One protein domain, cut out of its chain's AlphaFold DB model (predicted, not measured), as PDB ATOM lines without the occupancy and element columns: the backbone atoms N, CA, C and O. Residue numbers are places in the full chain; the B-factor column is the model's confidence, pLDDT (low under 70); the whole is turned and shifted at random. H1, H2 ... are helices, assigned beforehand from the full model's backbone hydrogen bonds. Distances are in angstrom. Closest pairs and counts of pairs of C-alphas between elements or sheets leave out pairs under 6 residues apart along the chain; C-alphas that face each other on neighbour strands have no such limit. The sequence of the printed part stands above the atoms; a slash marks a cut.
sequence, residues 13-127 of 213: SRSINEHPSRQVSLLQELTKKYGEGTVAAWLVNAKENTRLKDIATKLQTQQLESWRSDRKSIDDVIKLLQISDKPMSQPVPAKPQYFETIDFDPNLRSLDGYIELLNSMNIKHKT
ATOM      1  N   SER A  13      15.377  -9.373 -18.962       48.38
ATOM      2  CA  SER A  13      16.207  -9.813 -20.102       48.38
ATOM      3  C   SER A  13      16.147 -11.322 -20.381       48.38
ATOM      4  O   SER A  13      16.109 -11.724 -21.542       48.38
ATOM      5  N   ARG A  14      16.050 -12.163 -19.341       47.47
ATOM      6  CA  ARG A  14      15.963 -13.626 -19.496       47.47
ATOM      7  C   ARG A  14      14.668 -14.065 -20.195       47.47
ATOM      8  O   ARG A  14      14.722 -14.825 -21.150       47.47
ATOM      9  N   SER A  15      13.519 -13.521 -19.790       50.28
ATOM     10  CA  SER A  15      12.192 -13.953 -20.270       50.28
ATOM     11  C   SER A  15      11.768 -13.368 -21.625       50.28
ATOM     12  O   SER A  15      10.757 -13.800 -22.190       50.28
ATOM     13  N   ILE A  16      12.487 -12.358 -22.126       51.69
ATOM     14  CA  ILE A  16      12.233 -11.713 -23.426       51.69
ATOM     15  C   ILE A  16      12.995 -12.431 -24.553       51.69
ATOM     16  O   ILE A  16      12.514 -12.479 -25.684       51.69
ATOM     17  N   ASN A  17      14.142 -13.050 -24.255       52.97
ATOM     18  CA  ASN A  17      14.957 -13.749 -25.254       52.97
ATOM     19  C   ASN A  17      14.282 -14.989 -25.866       52.97
ATOM     20  O   ASN A  17      14.629 -15.360 -26.988       52.97
ATOM     21  N   GLU A  18      13.309 -15.578 -25.168       56.78
ATOM     22  CA  GLU A  18      12.688 -16.867 -25.513       56.78
ATOM     23  C   GLU A  18      11.384 -16.743 -26.327       56.78
ATOM     24  O   GLU A  18      10.931 -17.729 -26.901       56.78
ATOM     25  N   HIS A  19      10.777 -15.550 -26.431       59.75
ATOM     26  CA  HIS A  19       9.455 -15.387 -27.061       59.75
ATOM     27  C   HIS A  19       9.368 -14.174 -28.012       59.75
ATOM     28  O   HIS A  19       9.334 -13.033 -27.537       59.75
ATOM     29  N   PRO A  20       9.228 -14.389 -29.338       61.41
ATOM     30  CA  PRO A  20       9.138 -13.314 -30.336       61.41
ATOM     31  C   PRO A  20       7.997 -12.312 -30.099       61.41
ATOM     32  O   PRO A  20       8.188 -11.110 -30.261       61.41
ATOM     33  N   SER A  21       6.829 -12.772 -29.637       61.94
ATOM     34  CA  SER A  21       5.675 -11.905 -29.343       61.94
ATOM     35  C   SER A  21       5.938 -10.910 -28.206       61.94
ATOM     36  O   SER A  21       5.470  -9.774 -28.253       61.94
ATOM     37  N   ARG A  22       6.742 -11.296 -27.203       64.94
ATOM     38  CA  ARG A  22       7.142 -10.405 -26.100       64.94
ATOM     39  C   ARG A  22       8.143  -9.340 -26.554       64.94
ATOM     40  O   ARG A  22       8.157  -8.253 -25.987       64.94
ATOM     41  N   GLN A  23       8.960  -9.639 -27.565       64.75
ATOM     42  CA  GLN A  23       9.916  -8.686 -28.145       64.75
ATOM     43  C   GLN A  23       9.199  -7.596 -28.945       64.75
ATOM     44  O   GLN A  23       9.472  -6.418 -28.728       64.75
ATOM     45  N   VAL A  24       8.213  -7.977 -29.767       70.44
ATOM     46  CA  VAL A  24       7.373  -7.019 -30.508       70.44
ATOM     47  C   VAL A  24       6.638  -6.077 -29.547       70.44
ATOM     48  O   VAL A  24       6.683  -4.863 -29.734       70.44
ATOM     49  N   SER A  25       6.044  -6.611 -28.470       79.00
ATOM     50  CA  SER A  25       5.401  -5.798 -27.421       79.00
ATOM     51  C   SER A  25       6.379  -4.819 -26.764       79.00
ATOM     52  O   SER A  25       6.042  -3.657 -26.553       79.00
ATOM     53  N   LEU A  26       7.613  -5.259 -26.475       84.19
ATOM     54  CA  LEU A  26       8.637  -4.400 -25.880       84.19
ATOM     55  C   LEU A  26       9.027  -3.249 -26.815       84.19
ATOM     56  O   LEU A  26       9.090  -2.106 -26.364       84.19
ATOM     57  N   LEU A  27       9.297  -3.532 -28.092       87.31
ATOM     58  CA  LEU A  27       9.662  -2.499 -29.061       87.31
ATOM     59  C   LEU A  27       8.552  -1.449 -29.178       87.31
ATOM     60  O   LEU A  27       8.821  -0.257 -29.065       87.31
ATOM     61  N   GLN A  28       7.299  -1.890 -29.311       88.31
ATOM     62  CA  GLN A  28       6.136  -1.002 -29.389       88.31
ATOM     63  C   GLN A  28       5.979  -0.128 -28.137       88.31
ATOM     64  O   GLN A  28       5.761   1.078 -28.254       88.31
ATOM     65  N   GLU A  29       6.114  -0.705 -26.939       89.69
ATOM     66  CA  GLU A  29       6.051   0.040 -25.676       89.69
ATOM     67  C   GLU A  29       7.155   1.101 -25.576       89.69
ATOM     68  O   GLU A  29       6.884   2.248 -25.205       89.69
ATOM     69  N   LEU A  30       8.394   0.734 -25.921       87.38
ATOM     70  CA  LEU A  30       9.537   1.645 -25.893       87.38
ATOM     71  C   LEU A  30       9.359   2.775 -26.906       87.38
ATOM     72  O   LEU A  30       9.489   3.942 -26.538       87.38
ATOM     73  N   THR A  31       9.010   2.449 -28.147       89.94
ATOM     74  CA  THR A  31       8.805   3.431 -29.214       89.94
ATOM     75  C   THR A  31       7.662   4.384 -28.879       89.94
ATOM     76  O   THR A  31       7.815   5.594 -29.029       89.94
ATOM     77  N   LYS A  32       6.543   3.880 -28.338       89.44
ATOM     78  CA  LYS A  32       5.414   4.719 -27.903       89.44
ATOM     79  C   LYS A  32       5.814   5.707 -26.806       89.44
ATOM     80  O   LYS A  32       5.284   6.813 -26.758       89.44
ATOM     81  N   LYS A  33       6.714   5.303 -25.905       87.50
ATOM     82  CA  LYS A  33       7.124   6.117 -24.756       87.50
ATOM     83  C   LYS A  33       8.251   7.100 -25.075       87.50
ATOM     84  O   LYS A  33       8.245   8.204 -24.538       87.50
ATOM     85  N   TYR A  34       9.224   6.693 -25.887       84.69
ATOM     86  CA  TYR A  34      10.484   7.422 -26.077       84.69
ATOM     87  C   TYR A  34      10.692   7.949 -27.502       84.69
ATOM     88  O   TYR A  34      11.593   8.757 -27.725       84.69
ATOM     89  N   GLY A  35       9.849   7.533 -28.448       89.06
ATOM     90  CA  GLY A  35       9.974   7.857 -29.864       89.06
ATOM     91  C   GLY A  35      10.965   6.951 -30.595       89.06
ATOM     92  O   GLY A  35      11.918   6.427 -30.018       89.06
ATOM     93  N   GLU A  36      10.731   6.783 -31.892       91.44
ATOM     94  CA  GLU A  36      11.484   5.859 -32.745       91.44
ATOM     95  C   GLU A  36      12.987   6.156 -32.801       91.44
ATOM     96  O   GLU A  36      13.791   5.252 -32.584       91.44
ATOM     97  N   GLY A  37      13.377   7.415 -33.045       90.06
ATOM     98  CA  GLY A  37      14.787   7.808 -33.127       90.06
ATOM     99  C   GLY A  37      15.558   7.591 -31.823       90.06
ATOM    100  O   GLY A  37      16.715   7.182 -31.851       90.06
ATOM    101  N   THR A  38      14.920   7.791 -30.666       87.00
ATOM    102  CA  THR A  38      15.552   7.522 -29.365       87.00
ATOM    103  C   THR A  38      15.771   6.027 -29.165       87.00
ATOM    104  O   THR A  38      16.854   5.601 -28.764       87.00
ATOM    105  N   VAL A  39      14.748   5.218 -29.457       90.81
ATOM    106  CA  VAL A  39      14.827   3.760 -29.319       90.81
ATOM    107  C   VAL A  39      15.849   3.178 -30.289       90.81
ATOM    108  O   VAL A  39      16.658   2.354 -29.872       90.81
ATOM    109  N   ALA A  40      15.879   3.646 -31.539       93.25
ATOM    110  CA  ALA A  40      16.865   3.231 -32.531       93.25
ATOM    111  C   ALA A  40      18.300   3.478 -32.035       93.25
ATOM    112  O   ALA A  40      19.107   2.546 -32.010       93.25
ATOM    113  N   ALA A  41      18.587   4.683 -31.530       88.31
ATOM    114  CA  ALA A  41      19.897   5.013 -30.979       88.31
ATOM    115  C   ALA A  41      20.270   4.141 -29.771       88.31
ATOM    116  O   ALA A  41      21.402   3.665 -29.655       88.31
ATOM    117  N   TRP A  42      19.320   3.900 -28.864       88.19
ATOM    118  CA  TRP A  42      19.542   3.037 -27.705       88.19
ATOM    119  C   TRP A  42      19.831   1.592 -28.097       88.19
ATOM    120  O   TRP A  42      20.686   0.966 -27.474       88.19
ATOM    121  N   LEU A  43      19.153   1.064 -29.117       91.38
ATOM    122  CA  LEU A  43      19.390  -0.287 -29.618       91.38
ATOM    123  C   LEU A  43      20.781  -0.410 -30.248       91.38
ATOM    124  O   LEU A  43      21.489  -1.369 -29.938       91.38
ATOM    125  N   VAL A  44      21.225   0.580 -31.028       90.00
ATOM    126  CA  VAL A  44      22.597   0.623 -31.562       90.00
ATOM    127  C   VAL A  44      23.624   0.591 -30.431       90.00
ATOM    128  O   VAL A  44      24.531  -0.236 -30.463       90.00
ATOM    129  N   ASN A  45      23.446   1.408 -29.395       85.06
ATOM    130  CA  ASN A  45      24.370   1.448 -28.257       85.06
ATOM    131  C   ASN A  45      24.331   0.152 -27.432       85.06
ATOM    132  O   ASN A  45      25.363  -0.362 -27.009       85.06
ATOM    133  N   ALA A  46      23.143  -0.418 -27.220       85.06
ATOM    134  CA  ALA A  46      22.982  -1.660 -26.473       85.06
ATOM    135  C   ALA A  46      23.672  -2.851 -27.158       85.06
ATOM    136  O   ALA A  46      24.069  -3.790 -26.465       85.06
ATOM    137  N   LYS A  47      23.877  -2.810 -28.481       86.81
ATOM    138  CA  LYS A  47      24.636  -3.841 -29.210       86.81
ATOM    139  C   LYS A  47      26.116  -3.903 -28.831       86.81
ATOM    140  O   LYS A  47      26.713  -4.967 -28.977       86.81
ATOM    141  N   GLU A  48      26.678  -2.812 -28.313       82.69
ATOM    142  CA  GLU A  48      28.068  -2.761 -27.838       82.69
ATOM    143  C   GLU A  48      28.234  -3.453 -26.472       82.69
ATOM    144  O   GLU A  48      29.330  -3.847 -26.081       82.69
ATOM    145  N   ASN A  49      27.138  -3.676 -25.739       82.00
ATOM    146  CA  ASN A  49      27.166  -4.442 -24.500       82.00
ATOM    147  C   ASN A  49      26.969  -5.936 -24.787       82.00
ATOM    148  O   ASN A  49      25.893  -6.358 -25.209       82.00
ATOM    149  N   THR A  50      27.967  -6.762 -24.465       81.25
ATOM    150  CA  THR A  50      27.933  -8.218 -24.702       81.25
ATOM    151  C   THR A  50      26.703  -8.919 -24.119       81.25
ATOM    152  O   THR A  50      26.215  -9.873 -24.714       81.25
ATOM    153  N   ARG A  51      26.145  -8.432 -23.002       82.88
ATOM    154  CA  ARG A  51      24.946  -9.014 -22.370       82.88
ATOM    155  C   ARG A  51      23.640  -8.613 -23.053       82.88
ATOM    156  O   ARG A  51      22.640  -9.308 -22.896       82.88
ATOM    157  N   LEU A  52      23.624  -7.477 -23.748       83.06
ATOM    158  CA  LEU A  52      22.435  -6.930 -24.408       83.06
ATOM    159  C   LEU A  52      22.460  -7.117 -25.926       83.06
ATOM    160  O   LEU A  52      21.429  -6.938 -26.569       83.06
ATOM    161  N   LYS A  53      23.604  -7.512 -26.492       85.12
ATOM    162  CA  LYS A  53      23.829  -7.615 -27.932       85.12
ATOM    163  C   LYS A  53      22.752  -8.405 -28.663       85.12
ATOM    164  O   LYS A  53      22.217  -7.914 -29.658       85.12
ATOM    165  N   ASP A  54      22.398  -9.580 -28.158       87.75
ATOM    166  CA  ASP A  54      21.440 -10.460 -28.829       87.75
ATOM    167  C   ASP A  54      20.032  -9.864 -28.851       87.75
ATOM    168  O   ASP A  54      19.386  -9.827 -29.900       87.75
ATOM    169  N   ILE A  55      19.559  -9.354 -27.709       86.12
ATOM    170  CA  ILE A  55      18.223  -8.760 -27.627       86.12
ATOM    171  C   ILE A  55      18.152  -7.443 -28.402       86.12
ATOM    172  O   ILE A  55      17.187  -7.214 -29.126       86.12
ATOM    173  N   ALA A  56      19.190  -6.610 -28.320       88.44
ATOM    174  CA  ALA A  56      19.258  -5.349 -29.044       88.44
ATOM    175  C   ALA A  56      19.294  -5.574 -30.561       88.44
ATOM    176  O   ALA A  56      18.594  -4.888 -31.298       88.44
ATOM    177  N   THR A  57      20.036  -6.584 -31.026       91.62
ATOM    178  CA  THR A  57      20.071  -6.960 -32.447       91.62
ATOM    179  C   THR A  57      18.697  -7.420 -32.928       91.62
ATOM    180  O   THR A  57      18.220  -6.914 -33.938       91.62
ATOM    181  N   LYS A  58      18.020  -8.305 -32.182       91.25
ATOM    182  CA  LYS A  58      16.665  -8.773 -32.528       91.25
ATOM    183  C   LYS A  58      15.652  -7.629 -32.586       91.25
ATOM    184  O   LYS A  58      14.890  -7.541 -33.546       91.25
ATOM    185  N   LEU A  59      15.660  -6.741 -31.590       93.50
ATOM    186  CA  LEU A  59      14.766  -5.581 -31.549       93.50
ATOM    187  C   LEU A  59      15.068  -4.590 -32.679       93.50
ATOM    188  O   LEU A  59      14.133  -4.082 -33.290       93.50
ATOM    189  N   GLN A  60      16.343  -4.358 -33.013       95.56
ATOM    190  CA  GLN A  60      16.703  -3.508 -34.148       95.56
ATOM    191  C   GLN A  60      16.193  -4.117 -35.458       95.56
ATOM    192  O   GLN A  60      15.571  -3.410 -36.238       95.56
ATOM    193  N   THR A  61      16.380  -5.422 -35.691       94.88
ATOM    194  CA  THR A  61      15.842  -6.098 -36.884       94.88
ATOM    195  C   THR A  61      14.324  -5.939 -36.985       94.88
ATOM    196  O   THR A  61      13.820  -5.602 -38.052       94.88
ATOM    197  N   GLN A  62      13.596  -6.120 -35.878       94.44
ATOM    198  CA  GLN A  62      12.145  -5.902 -35.843       94.44
ATOM    199  C   GLN A  62      11.768  -4.455 -36.176       94.44
ATOM    200  O   GLN A  62      10.816  -4.244 -36.920       94.44
ATOM    201  N   GLN A  63      12.527  -3.478 -35.677       96.06
ATOM    202  CA  GLN A  63      12.313  -2.061 -35.970       96.06
ATOM    203  C   GLN A  63      12.510  -1.740 -37.463       96.06
ATOM    204  O   GLN A  63      11.707  -1.029 -38.063       96.06
ATOM    205  N   LEU A  64      13.544  -2.306 -38.096       96.75
ATOM    206  CA  LEU A  64      13.787  -2.122 -39.531       96.75
ATOM    207  C   LEU A  64      12.675  -2.759 -40.382       96.75
ATOM    208  O   LEU A  64      12.173  -2.139 -41.322       96.75
ATOM    209  N   GLU A  65      12.252  -3.976 -40.035       95.19
ATOM    210  CA  GLU A  65      11.161  -4.670 -40.729       95.19
ATOM    211  C   GLU A  65       9.804  -3.994 -40.513       95.19
ATOM    212  O   GLU A  65       8.973  -4.005 -41.425       95.19
ATOM    213  N   SER A  66       9.562  -3.361 -39.357       95.00
ATOM    214  CA  SER A  66       8.337  -2.585 -39.149       95.00
ATOM    215  C   SER A  66       8.308  -1.346 -40.037       95.00
ATOM    216  O   SER A  66       7.309  -1.123 -40.714       95.00
ATOM    217  N   TRP A  67       9.411  -0.590 -40.138       96.69
ATOM    218  CA  TRP A  67       9.477   0.557 -41.055       96.69
ATOM    219  C   TRP A  67       9.236   0.141 -42.508       96.69
ATOM    220  O   TRP A  67       8.488   0.804 -43.231       96.69
ATOM    221  N   ARG A  68       9.804  -0.998 -42.914       94.38
ATOM    222  CA  ARG A  68       9.572  -1.578 -44.237       94.38
ATOM    223  C   ARG A  68       8.110  -1.984 -44.435       94.38
ATOM    224  O   ARG A  68       7.527  -1.655 -45.468       94.38
ATOM    225  N   SER A  69       7.529  -2.718 -43.488       93.38
ATOM    226  CA  SER A  69       6.141  -3.202 -43.562       93.38
ATOM    227  C   SER A  69       5.152  -2.038 -43.652       93.38
ATOM    228  O   SER A  69       4.205  -2.087 -44.435       93.38
ATOM    229  N   ASP A  70       5.463  -0.944 -42.957       95.25
ATOM    230  CA  ASP A  70       4.744   0.330 -43.002       95.25
ATOM    231  C   ASP A  70       5.049   1.170 -44.256       95.25
ATOM    232  O   ASP A  70       4.599   2.315 -44.360       95.25
ATOM    233  N   ARG A  71       5.827   0.625 -45.200       94.38
ATOM    234  CA  ARG A  71       6.231   1.248 -46.470       94.38
ATOM    235  C   ARG A  71       6.905   2.614 -46.300       94.38
ATOM    236  O   ARG A  71       6.739   3.491 -47.146       94.38
ATOM    237  N   LYS A  72       7.664   2.807 -45.216       95.75
ATOM    238  CA  LYS A  72       8.415   4.045 -44.970       95.75
ATOM    239  C   LYS A  72       9.494   4.219 -46.038       95.75
ATOM    240  O   LYS A  72      10.293   3.310 -46.278       95.75
ATOM    241  N   SER A  73       9.549   5.391 -46.659       95.44
ATOM    242  CA  SER A  73      10.673   5.742 -47.529       95.44
ATOM    243  C   SER A  73      11.941   5.998 -46.704       95.44
ATOM    244  O   SER A  73      11.878   6.216 -45.494       95.44
ATOM    245  N   ILE A  74      13.105   6.008 -47.359       95.94
ATOM    246  CA  ILE A  74      14.364   6.421 -46.718       95.94
ATOM    247  C   ILE A  74      14.236   7.847 -46.149       95.94
ATOM    248  O   ILE A  74      14.655   8.094 -45.020       95.94
ATOM    249  N   ASP A  75      13.582   8.751 -46.884       96.12
ATOM    250  CA  ASP A  75      13.359  10.138 -46.458       96.12
ATOM    251  C   ASP A  75      12.439  10.214 -45.215       96.12
ATOM    252  O   ASP A  75      12.637  11.066 -44.345       96.12
ATOM    253  N   ASP A  76      11.467   9.302 -45.075       96.56
ATOM    254  CA  ASP A  76      10.641   9.192 -43.862       96.56
ATOM    255  C   ASP A  76      11.449   8.680 -42.669       96.56
ATOM    256  O   ASP A  76      11.305   9.196 -41.560       96.56
ATOM    257  N   VAL A  77      12.315   7.685 -42.889       97.06
ATOM    258  CA  VAL A  77      13.167   7.123 -41.834       97.06
ATOM    259  C   VAL A  77      14.189   8.151 -41.348       97.06
ATOM    260  O   VAL A  77      14.383   8.267 -40.143       97.06
ATOM    261  N   ILE A  78      14.764   8.974 -42.231       95.19
ATOM    262  CA  ILE A  78      15.639  10.097 -41.841       95.19
ATOM    263  C   ILE A  78      14.929  11.037 -40.854       95.19
ATOM    264  O   ILE A  78      15.490  11.372 -39.809       95.19
ATOM    265  N   LYS A  79      13.680  11.421 -41.149       93.50
ATOM    266  CA  LYS A  79      12.873  12.296 -40.278       93.50
ATOM    267  C   LYS A  79      12.524  11.622 -38.954       93.50
ATOM    268  O   LYS A  79      12.625  12.242 -37.899       93.50
ATOM    269  N   LEU A  80      12.132  10.352 -39.005       93.94
ATOM    270  CA  LEU A  80      11.781   9.533 -37.844       93.94
ATOM    271  C   LEU A  80      12.971   9.349 -36.891       93.94
ATOM    272  O   LEU A  80      12.804   9.397 -35.670       93.94
ATOM    273  N   LEU A  81      14.169   9.200 -37.452       92.88
ATOM    274  CA  LEU A  81      15.437   9.125 -36.732       92.88
ATOM    275  C   LEU A  81      15.973  10.491 -36.288       92.88
ATOM    276  O   LEU A  81      16.954  10.544 -35.552       92.88
ATOM    277  N   GLN A  82      15.336  11.586 -36.712       89.19
ATOM    278  CA  GLN A  82      15.740  12.959 -36.402       89.19
ATOM    279  C   GLN A  82      17.187  13.275 -36.826       89.19
ATOM    280  O   GLN A  82      17.849  14.121 -36.223       89.19
ATOM    281  N   ILE A  83      17.676  12.615 -37.881       88.81
ATOM    282  CA  ILE A  83      18.983  12.924 -38.467       88.81
ATOM    283  C   ILE A  83      18.860  14.293 -39.133       88.81
ATOM    284  O   ILE A  83      17.949  14.521 -39.931       88.81
ATOM    285  N   SER A  84      19.756  15.214 -38.786       80.38
ATOM    286  CA  SER A  84      19.705  16.596 -39.268       80.38
ATOM    287  C   SER A  84      21.031  17.073 -39.854       80.38
ATOM    288  O   SER A  84      22.111  16.520 -39.615       80.38
ATOM    289  N   ASP A  85      20.930  18.155 -40.616       72.88
ATOM    290  CA  ASP A  85      22.046  18.904 -41.184       72.88
ATOM    291  C   ASP A  85      22.887  19.627 -40.117       72.88
ATOM    292  O   ASP A  85      24.043  19.971 -40.363       72.88
ATOM    293  N   LYS A  86      22.356  19.807 -38.904       67.62
ATOM    294  CA  LYS A  86      23.037  20.500 -37.806       67.62
ATOM    295  C   LYS A  86      23.900  19.551 -36.970       67.62
ATOM    296  O   LYS A  86      23.569  18.373 -36.814       67.62
ATOM    297  N   PRO A  87      25.017  20.037 -36.394       60.38
ATOM    298  CA  PRO A  87      25.712  19.322 -35.327       60.38
ATOM    299  C   PRO A  87      24.714  18.953 -34.227       60.38
ATOM    300  O   PRO A  87      23.851  19.768 -33.888       60.38
ATOM    301  N   MET A  88      24.825  17.732 -33.693       56.75
ATOM    302  CA  MET A  88      23.930  17.217 -32.656       56.75
ATOM    303  C   MET A  88      23.862  18.228 -31.505       56.75
ATOM    304  O   MET A  88      24.810  18.387 -30.745       56.75
ATOM    305  N   SER A  89      22.762  18.978 -31.435       44.88
ATOM    306  CA  SER A  89      22.657  20.131 -30.533       44.88
ATOM    307  C   SER A  89      22.316  19.706 -29.104       44.88
ATOM    308  O   SER A  89      22.433  20.511 -28.185       44.88
ATOM    309  N   GLN A  90      21.912  18.444 -28.906       43.84
ATOM    310  CA  GLN A  90      21.671  17.847 -27.598       43.84
ATOM    311  C   GLN A  90      22.048  16.359 -27.593       43.84
ATOM    312  O   GLN A  90      21.742  15.659 -28.559       43.84
ATOM    313  N   PRO A  91      22.676  15.848 -26.518       50.09
ATOM    314  CA  PRO A  91      22.840  14.412 -26.340       50.09
ATOM    315  C   PRO A  91      21.465  13.737 -26.324       50.09
ATOM    316  O   PRO A  91      20.541  14.240 -25.683       50.09
ATOM    317  N   VAL A  92      21.349  12.588 -26.998       51.22
ATOM    318  CA  VAL A  92      20.164  11.716 -26.932       51.22
ATOM    319  C   VAL A  92      19.718  11.596 -25.463       51.22
ATOM    320  O   VAL A  92      20.562  11.285 -24.609       51.22
ATOM    321  N   PRO A  93      18.443  11.887 -25.132       46.84
ATOM    322  CA  PRO A  93      17.989  11.962 -23.750       46.84
ATOM    323  C   PRO A  93      18.280  10.657 -22.999       46.84
ATOM    324  O   PRO A  93      17.926   9.566 -23.440       46.84
ATOM    325  N   ALA A  94      18.954  10.822 -21.858       45.47
ATOM    326  CA  ALA A  94      19.413   9.807 -20.910       45.47
ATOM    327  C   ALA A  94      20.242   8.660 -21.518       45.47
ATOM    328  O   ALA A  94      19.785   7.525 -21.665       45.47
ATOM    329  N   LYS A  95      21.528   8.955 -21.749       54.09
ATOM    330  CA  LYS A  95      22.618   7.970 -21.714       54.09
ATOM    331  C   LYS A  95      22.434   7.049 -20.491       54.09
ATOM    332  O   LYS A  95      22.470   7.549 -19.365       54.09
ATOM    333  N   PRO A  96      22.274   5.724 -20.645       50.00
ATOM    334  CA  PRO A  96      22.535   4.815 -19.541       50.00
ATOM    335  C   PRO A  96      23.994   5.015 -19.123       50.00
ATOM    336  O   PRO A  96      24.876   5.050 -19.975       50.00
ATOM    337  N   GLN A  97      24.228   5.155 -17.823       47.88
ATOM    338  CA  GLN A  97      25.506   5.399 -17.133       47.88
ATOM    339  C   GLN A  97      26.621   4.335 -17.339       47.88
ATOM    340  O   GLN A  97      27.432   4.111 -16.450       47.88
ATOM    341  N   TYR A  98      26.661   3.660 -18.493       45.84
ATOM    342  CA  TYR A  98      27.528   2.515 -18.800       45.84
ATOM    343  C   TYR A  98      28.196   2.565 -20.186       45.84
ATOM    344  O   TYR A  98      28.815   1.579 -20.573       45.84
ATOM    345  N   PHE A  99      28.078   3.660 -20.942       45.84
ATOM    346  CA  PHE A  99      28.677   3.760 -22.277       45.84
ATOM    347  C   PHE A  99      29.550   5.011 -22.397       45.84
ATOM    348  O   PHE A  99      29.106   6.113 -22.059       45.84
ATOM    349  N   GLU A 100      30.784   4.827 -22.873       47.28
ATOM    350  CA  GLU A 100      31.678   5.916 -23.273       47.28
ATOM    351  C   GLU A 100      31.013   6.776 -24.358       47.28
ATOM    352  O   GLU A 100      30.109   6.341 -25.077       47.28
ATOM    353  N   THR A 101      31.398   8.049 -24.438       48.72
ATOM    354  CA  THR A 101      30.825   8.984 -25.407       48.72
ATOM    355  C   THR A 101      31.167   8.553 -26.825       48.72
ATOM    356  O   THR A 101      32.297   8.714 -27.270       48.72
ATOM    357  N   ILE A 102      30.173   8.055 -27.548       55.62
ATOM    358  CA  ILE A 102      30.265   7.859 -28.990       55.62
ATOM    359  C   ILE A 102      30.233   9.248 -29.659       55.62
ATOM    360  O   ILE A 102      29.256   9.977 -29.492       55.62
ATOM    361  N   ASP A 103      31.283   9.632 -30.399       65.31
ATOM    362  CA  ASP A 103      31.382  10.924 -31.127       65.31
ATOM    363  C   ASP A 103      30.720  10.881 -32.528       65.31
ATOM    364  O   ASP A 103      31.077  11.590 -33.478       65.31
ATOM    365  N   PHE A 104      29.711  10.024 -32.678       73.75
ATOM    366  CA  PHE A 104      28.872   9.946 -33.870       73.75
ATOM    367  C   PHE A 104      27.411   9.705 -33.489       73.75
ATOM    368  O   PHE A 104      27.107   9.246 -32.390       73.75
ATOM    369  N   ASP A 105      26.501  10.022 -34.408       83.38
ATOM    370  CA  ASP A 105      25.071   9.788 -34.221       83.38
ATOM    371  C   ASP A 105      24.733   8.299 -34.435       83.38
ATOM    372  O   ASP A 105      24.835   7.814 -35.571       83.38
ATOM    373  N   PRO A 106      24.311   7.553 -33.391       88.25
ATOM    374  CA  PRO A 106      23.964   6.140 -33.515       88.25
ATOM    375  C   PRO A 106      22.861   5.889 -34.550       88.25
ATOM    376  O   PRO A 106      22.844   4.831 -35.179       88.25
ATOM    377  N   ASN A 107      21.987   6.870 -34.792       91.88
ATOM    378  CA  ASN A 107      20.909   6.745 -35.765       91.88
ATOM    379  C   ASN A 107      21.410   6.630 -37.206       91.88
ATOM    380  O   ASN A 107      20.720   6.031 -38.030       91.88
ATOM    381  N   LEU A 108      22.626   7.089 -37.518       93.56
ATOM    382  CA  LEU A 108      23.222   6.841 -38.833       93.56
ATOM    383  C   LEU A 108      23.431   5.339 -39.085       93.56
ATOM    384  O   LEU A 108      23.205   4.876 -40.200       93.56
ATOM    385  N   ARG A 109      23.784   4.558 -38.050       93.62
ATOM    386  CA  ARG A 109      23.891   3.091 -38.158       93.62
ATOM    387  C   ARG A 109      22.520   2.431 -38.333       93.62
ATOM    388  O   ARG A 109      22.418   1.422 -39.025       93.62
ATOM    389  N   SER A 110      21.465   2.983 -37.731       95.88
ATOM    390  CA  SER A 110      20.091   2.499 -37.941       95.88
ATOM    391  C   SER A 110      19.588   2.790 -39.354       95.88
ATOM    392  O   SER A 110      18.992   1.911 -39.974       95.88
ATOM    393  N   LEU A 111      19.862   3.988 -39.880       97.69
ATOM    394  CA  LEU A 111      19.539   4.358 -41.260       97.69
ATOM    395  C   LEU A 111      20.257   3.446 -42.257       97.69
ATOM    396  O   LEU A 111      19.631   2.924 -43.176       97.69
ATOM    397  N   ASP A 112      21.551   3.222 -42.052       96.81
ATOM    398  CA  ASP A 112      22.354   2.334 -42.885       96.81
ATOM    399  C   ASP A 112      21.839   0.885 -42.858       96.81
ATOM    400  O   ASP A 112      21.636   0.288 -43.912       96.81
ATOM    401  N   GLY A 113      21.486   0.357 -41.680       96.44
ATOM    402  CA  GLY A 113      20.836  -0.953 -41.575       96.44
ATOM    403  C   GLY A 113      19.506  -1.033 -42.335       96.44
ATOM    404  O   GLY A 113      19.203  -2.057 -42.948       96.44
ATOM    405  N   TYR A 114      18.716   0.047 -42.350       97.19
ATOM    406  CA  TYR A 114      17.492   0.108 -43.154       97.19
ATOM    407  C   TYR A 114      17.790   0.101 -44.659       97.19
ATOM    408  O   TYR A 114      17.134  -0.618 -45.413       97.19
ATOM    409  N   ILE A 115      18.804   0.851 -45.101       96.31
ATOM    410  CA  ILE A 115      19.263   0.864 -46.499       96.31
ATOM    411  C   ILE A 115      19.727  -0.535 -46.925       96.31
ATOM    412  O   ILE A 115      19.348  -1.003 -47.998       96.31
ATOM    413  N   GLU A 116      20.495  -1.236 -46.088       95.00
ATOM    414  CA  GLU A 116      20.934  -2.613 -46.344       95.00
ATOM    415  C   GLU A 116      19.752  -3.581 -46.466       95.00
ATOM    416  O   GLU A 116      19.711  -4.381 -47.407       95.00
ATOM    417  N   LEU A 117      18.758  -3.463 -45.576       94.38
ATOM    418  CA  LEU A 117      17.521  -4.236 -45.665       94.38
ATOM    419  C   LEU A 117      16.831  -3.983 -47.012       94.38
ATOM    420  O   LEU A 117      16.582  -4.934 -47.749       94.38
ATOM    421  N   LEU A 118      16.591  -2.723 -47.386       92.50
ATOM    422  CA  LEU A 118      15.989  -2.357 -48.676       92.50
ATOM    423  C   LEU A 118      16.781  -2.904 -49.876       92.50
ATOM    424  O   LEU A 118      16.198  -3.527 -50.765       92.50
ATOM    425  N   ASN A 119      18.106  -2.750 -49.866       93.50
ATOM    426  CA  ASN A 119      19.007  -3.247 -50.910       93.50
ATOM    427  C   ASN A 119      18.968  -4.776 -51.072       93.50
ATOM    428  O   ASN A 119      19.228  -5.277 -52.170       93.50
ATOM    429  N   SER A 120      18.682  -5.516 -49.995       91.31
ATOM    430  CA  SER A 120      18.594  -6.982 -50.012       91.31
ATOM    431  C   SER A 120      17.318  -7.507 -50.682       91.31
ATOM    432  O   SER A 120      17.283  -8.661 -51.104       91.31
ATOM    433  N   MET A 121      16.282  -6.669 -50.822       81.88
ATOM    434  CA  MET A 121      14.931  -7.120 -51.174       81.88
ATOM    435  C   MET A 121      14.531  -6.932 -52.637       81.88
ATOM    436  O   MET A 121      13.630  -7.642 -53.077       81.88
ATOM    437  N   ASN A 122      15.140  -6.017 -53.409       65.75
ATOM    438  CA  ASN A 122      14.957  -5.996 -54.870       65.75
ATOM    439  C   ASN A 122      15.971  -5.119 -55.641       65.75
ATOM    440  O   ASN A 122      16.307  -4.011 -55.233       65.75
ATOM    441  N   ILE A 123      16.413  -5.606 -56.808       64.81
ATOM    442  CA  ILE A 123      17.772  -5.450 -57.372       64.81
ATOM    443  C   ILE A 123      17.815  -4.557 -58.634       64.81
ATOM    444  O   ILE A 123      18.320  -4.972 -59.673       64.81
ATOM    445  N   LYS A 124      17.299  -3.321 -58.604       65.50
ATOM    446  CA  LYS A 124      17.512  -2.396 -59.750       65.50
ATOM    447  C   LYS A 124      18.256  -1.114 -59.410       65.50
ATOM    448  O   LYS A 124      19.070  -0.673 -60.212       65.50
ATOM    449  N   HIS A 125      18.059  -0.569 -58.212       69.06
ATOM    450  CA  HIS A 125      18.694   0.683 -57.802       69.06
ATOM    451  C   HIS A 125      19.148   0.579 -56.347       69.06
ATOM    452  O   HIS A 125      18.479   1.063 -55.439       69.06
ATOM    453  N   LYS A 126      20.272  -0.117 -56.130       88.44
ATOM    454  CA  LYS A 126      20.935  -0.116 -54.822       88.44
ATOM    455  C   LYS A 126      21.467   1.286 -54.528       88.44
ATOM    456  O   LYS A 126      21.927   1.974 -55.436       88.44
ATOM    457  N   THR A 127      21.422   1.683 -53.265       93.81
ATOM    458  CA  THR A 127      22.015   2.935 -52.776       93.81
ATOM    459  C   THR A 127      22.871   2.662 -51.542       93.81
ATOM    460  O   THR A 127      22.867   1.550 -51.018       93.81
TER     461      THR A 127
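What this domain is: This is residues 13 to 127 of the 213 residues of an uncharacterized protein of Phytophthora parasitica (strain INRA-310) (UniProt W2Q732). Two helical hairpins, H3 with H4 and H5 with H6, pack together through H6, which meets both H3 and H4; H2 crosses H4 on another side, and the small H1 sits out at the far end of H2. A long link, residues 81 to 105, loops from H5 to H6, and residues 120 to 125 stick out at the end of H6 and just past it. The printed part has 115 residues, with six named helices, H1 to H6 in chain order, and no named strand: the class is all helix. It is compact, with a radius of gyration of the C-alphas of 14.4 A and spans of 41 by 37 by 25 A.

Where its parts are: Find C-alpha 13 at (16.207, -9.813, -20.102), where H1, residues 13 to 16, begins; it is 5.5 A long. H2, residues 20 to 34, then runs 21.2 A, and H3, residues 36 to 46, runs 15.1 A. Look next at C-alpha 53, at (23.829, -7.615, -27.932), for the start of H4, residues 53 to 69, which covers 24.0 A. H5, residues 74 to 80, measures 9.8 A. H6, residues 106 to 121, runs 23.9 A to C-alpha 121 at (14.931, -7.120, -51.174).

How they stand to each other: Start at H1, which is close to but not clearly touching H2, with the C-alphas of Ile 16 and Arg 22 closest at 5.9 A. H2 touches H4 with residues 23 to 27 alone, about perpendicular at 78 degrees; the closest C-alphas, of Leu 27 and Leu 59, are 6.5 A apart. H2 and H3 only just touch, with 3 pairs of C-alphas within 8 A, and touch only at the corner by their link. H3 and H4 form a helical hairpin at a shallow tilt of 28 degrees, opposite ways, with Leu 43 and Ala 56 closest at 5.1 A between C-alphas. H6 touches H3 with residues 106 to 110 alone, about perpendicular at 83 degrees; the closest C-alphas, of Ala 41 and Pro 106, are 4.9 A apart. H6 touches H4 at a steep tilt of 59 degrees, the same way, with the C-alphas of Leu 64 and Tyr 114 closest at 5.6 A. H5 and H6 form a helical hairpin at a shallow tilt of 32 degrees, only just short of steep, opposite ways, with the C-alphas of Ile 78 and Leu 111 closest at 7.0 A. H2 is apart from H5 and from H6. In H2, H3, H4 and H5 every O i to N i+4 pair is within hydrogen-bond range, in H6 11 of 12; H1 is too short for such a pair.

The domain as a whole: The two C-alphas farthest apart, those of Gln 97 and Lys 124, are 44.1 A apart. The printed part has no cut, and its one long link is the 25 residues between H5 and H6. Look in the B-factor column for pLDDT under 70 at residues 13 to 23, 86 to 103 and 122 to 125; the mean of the printed part is 80.0.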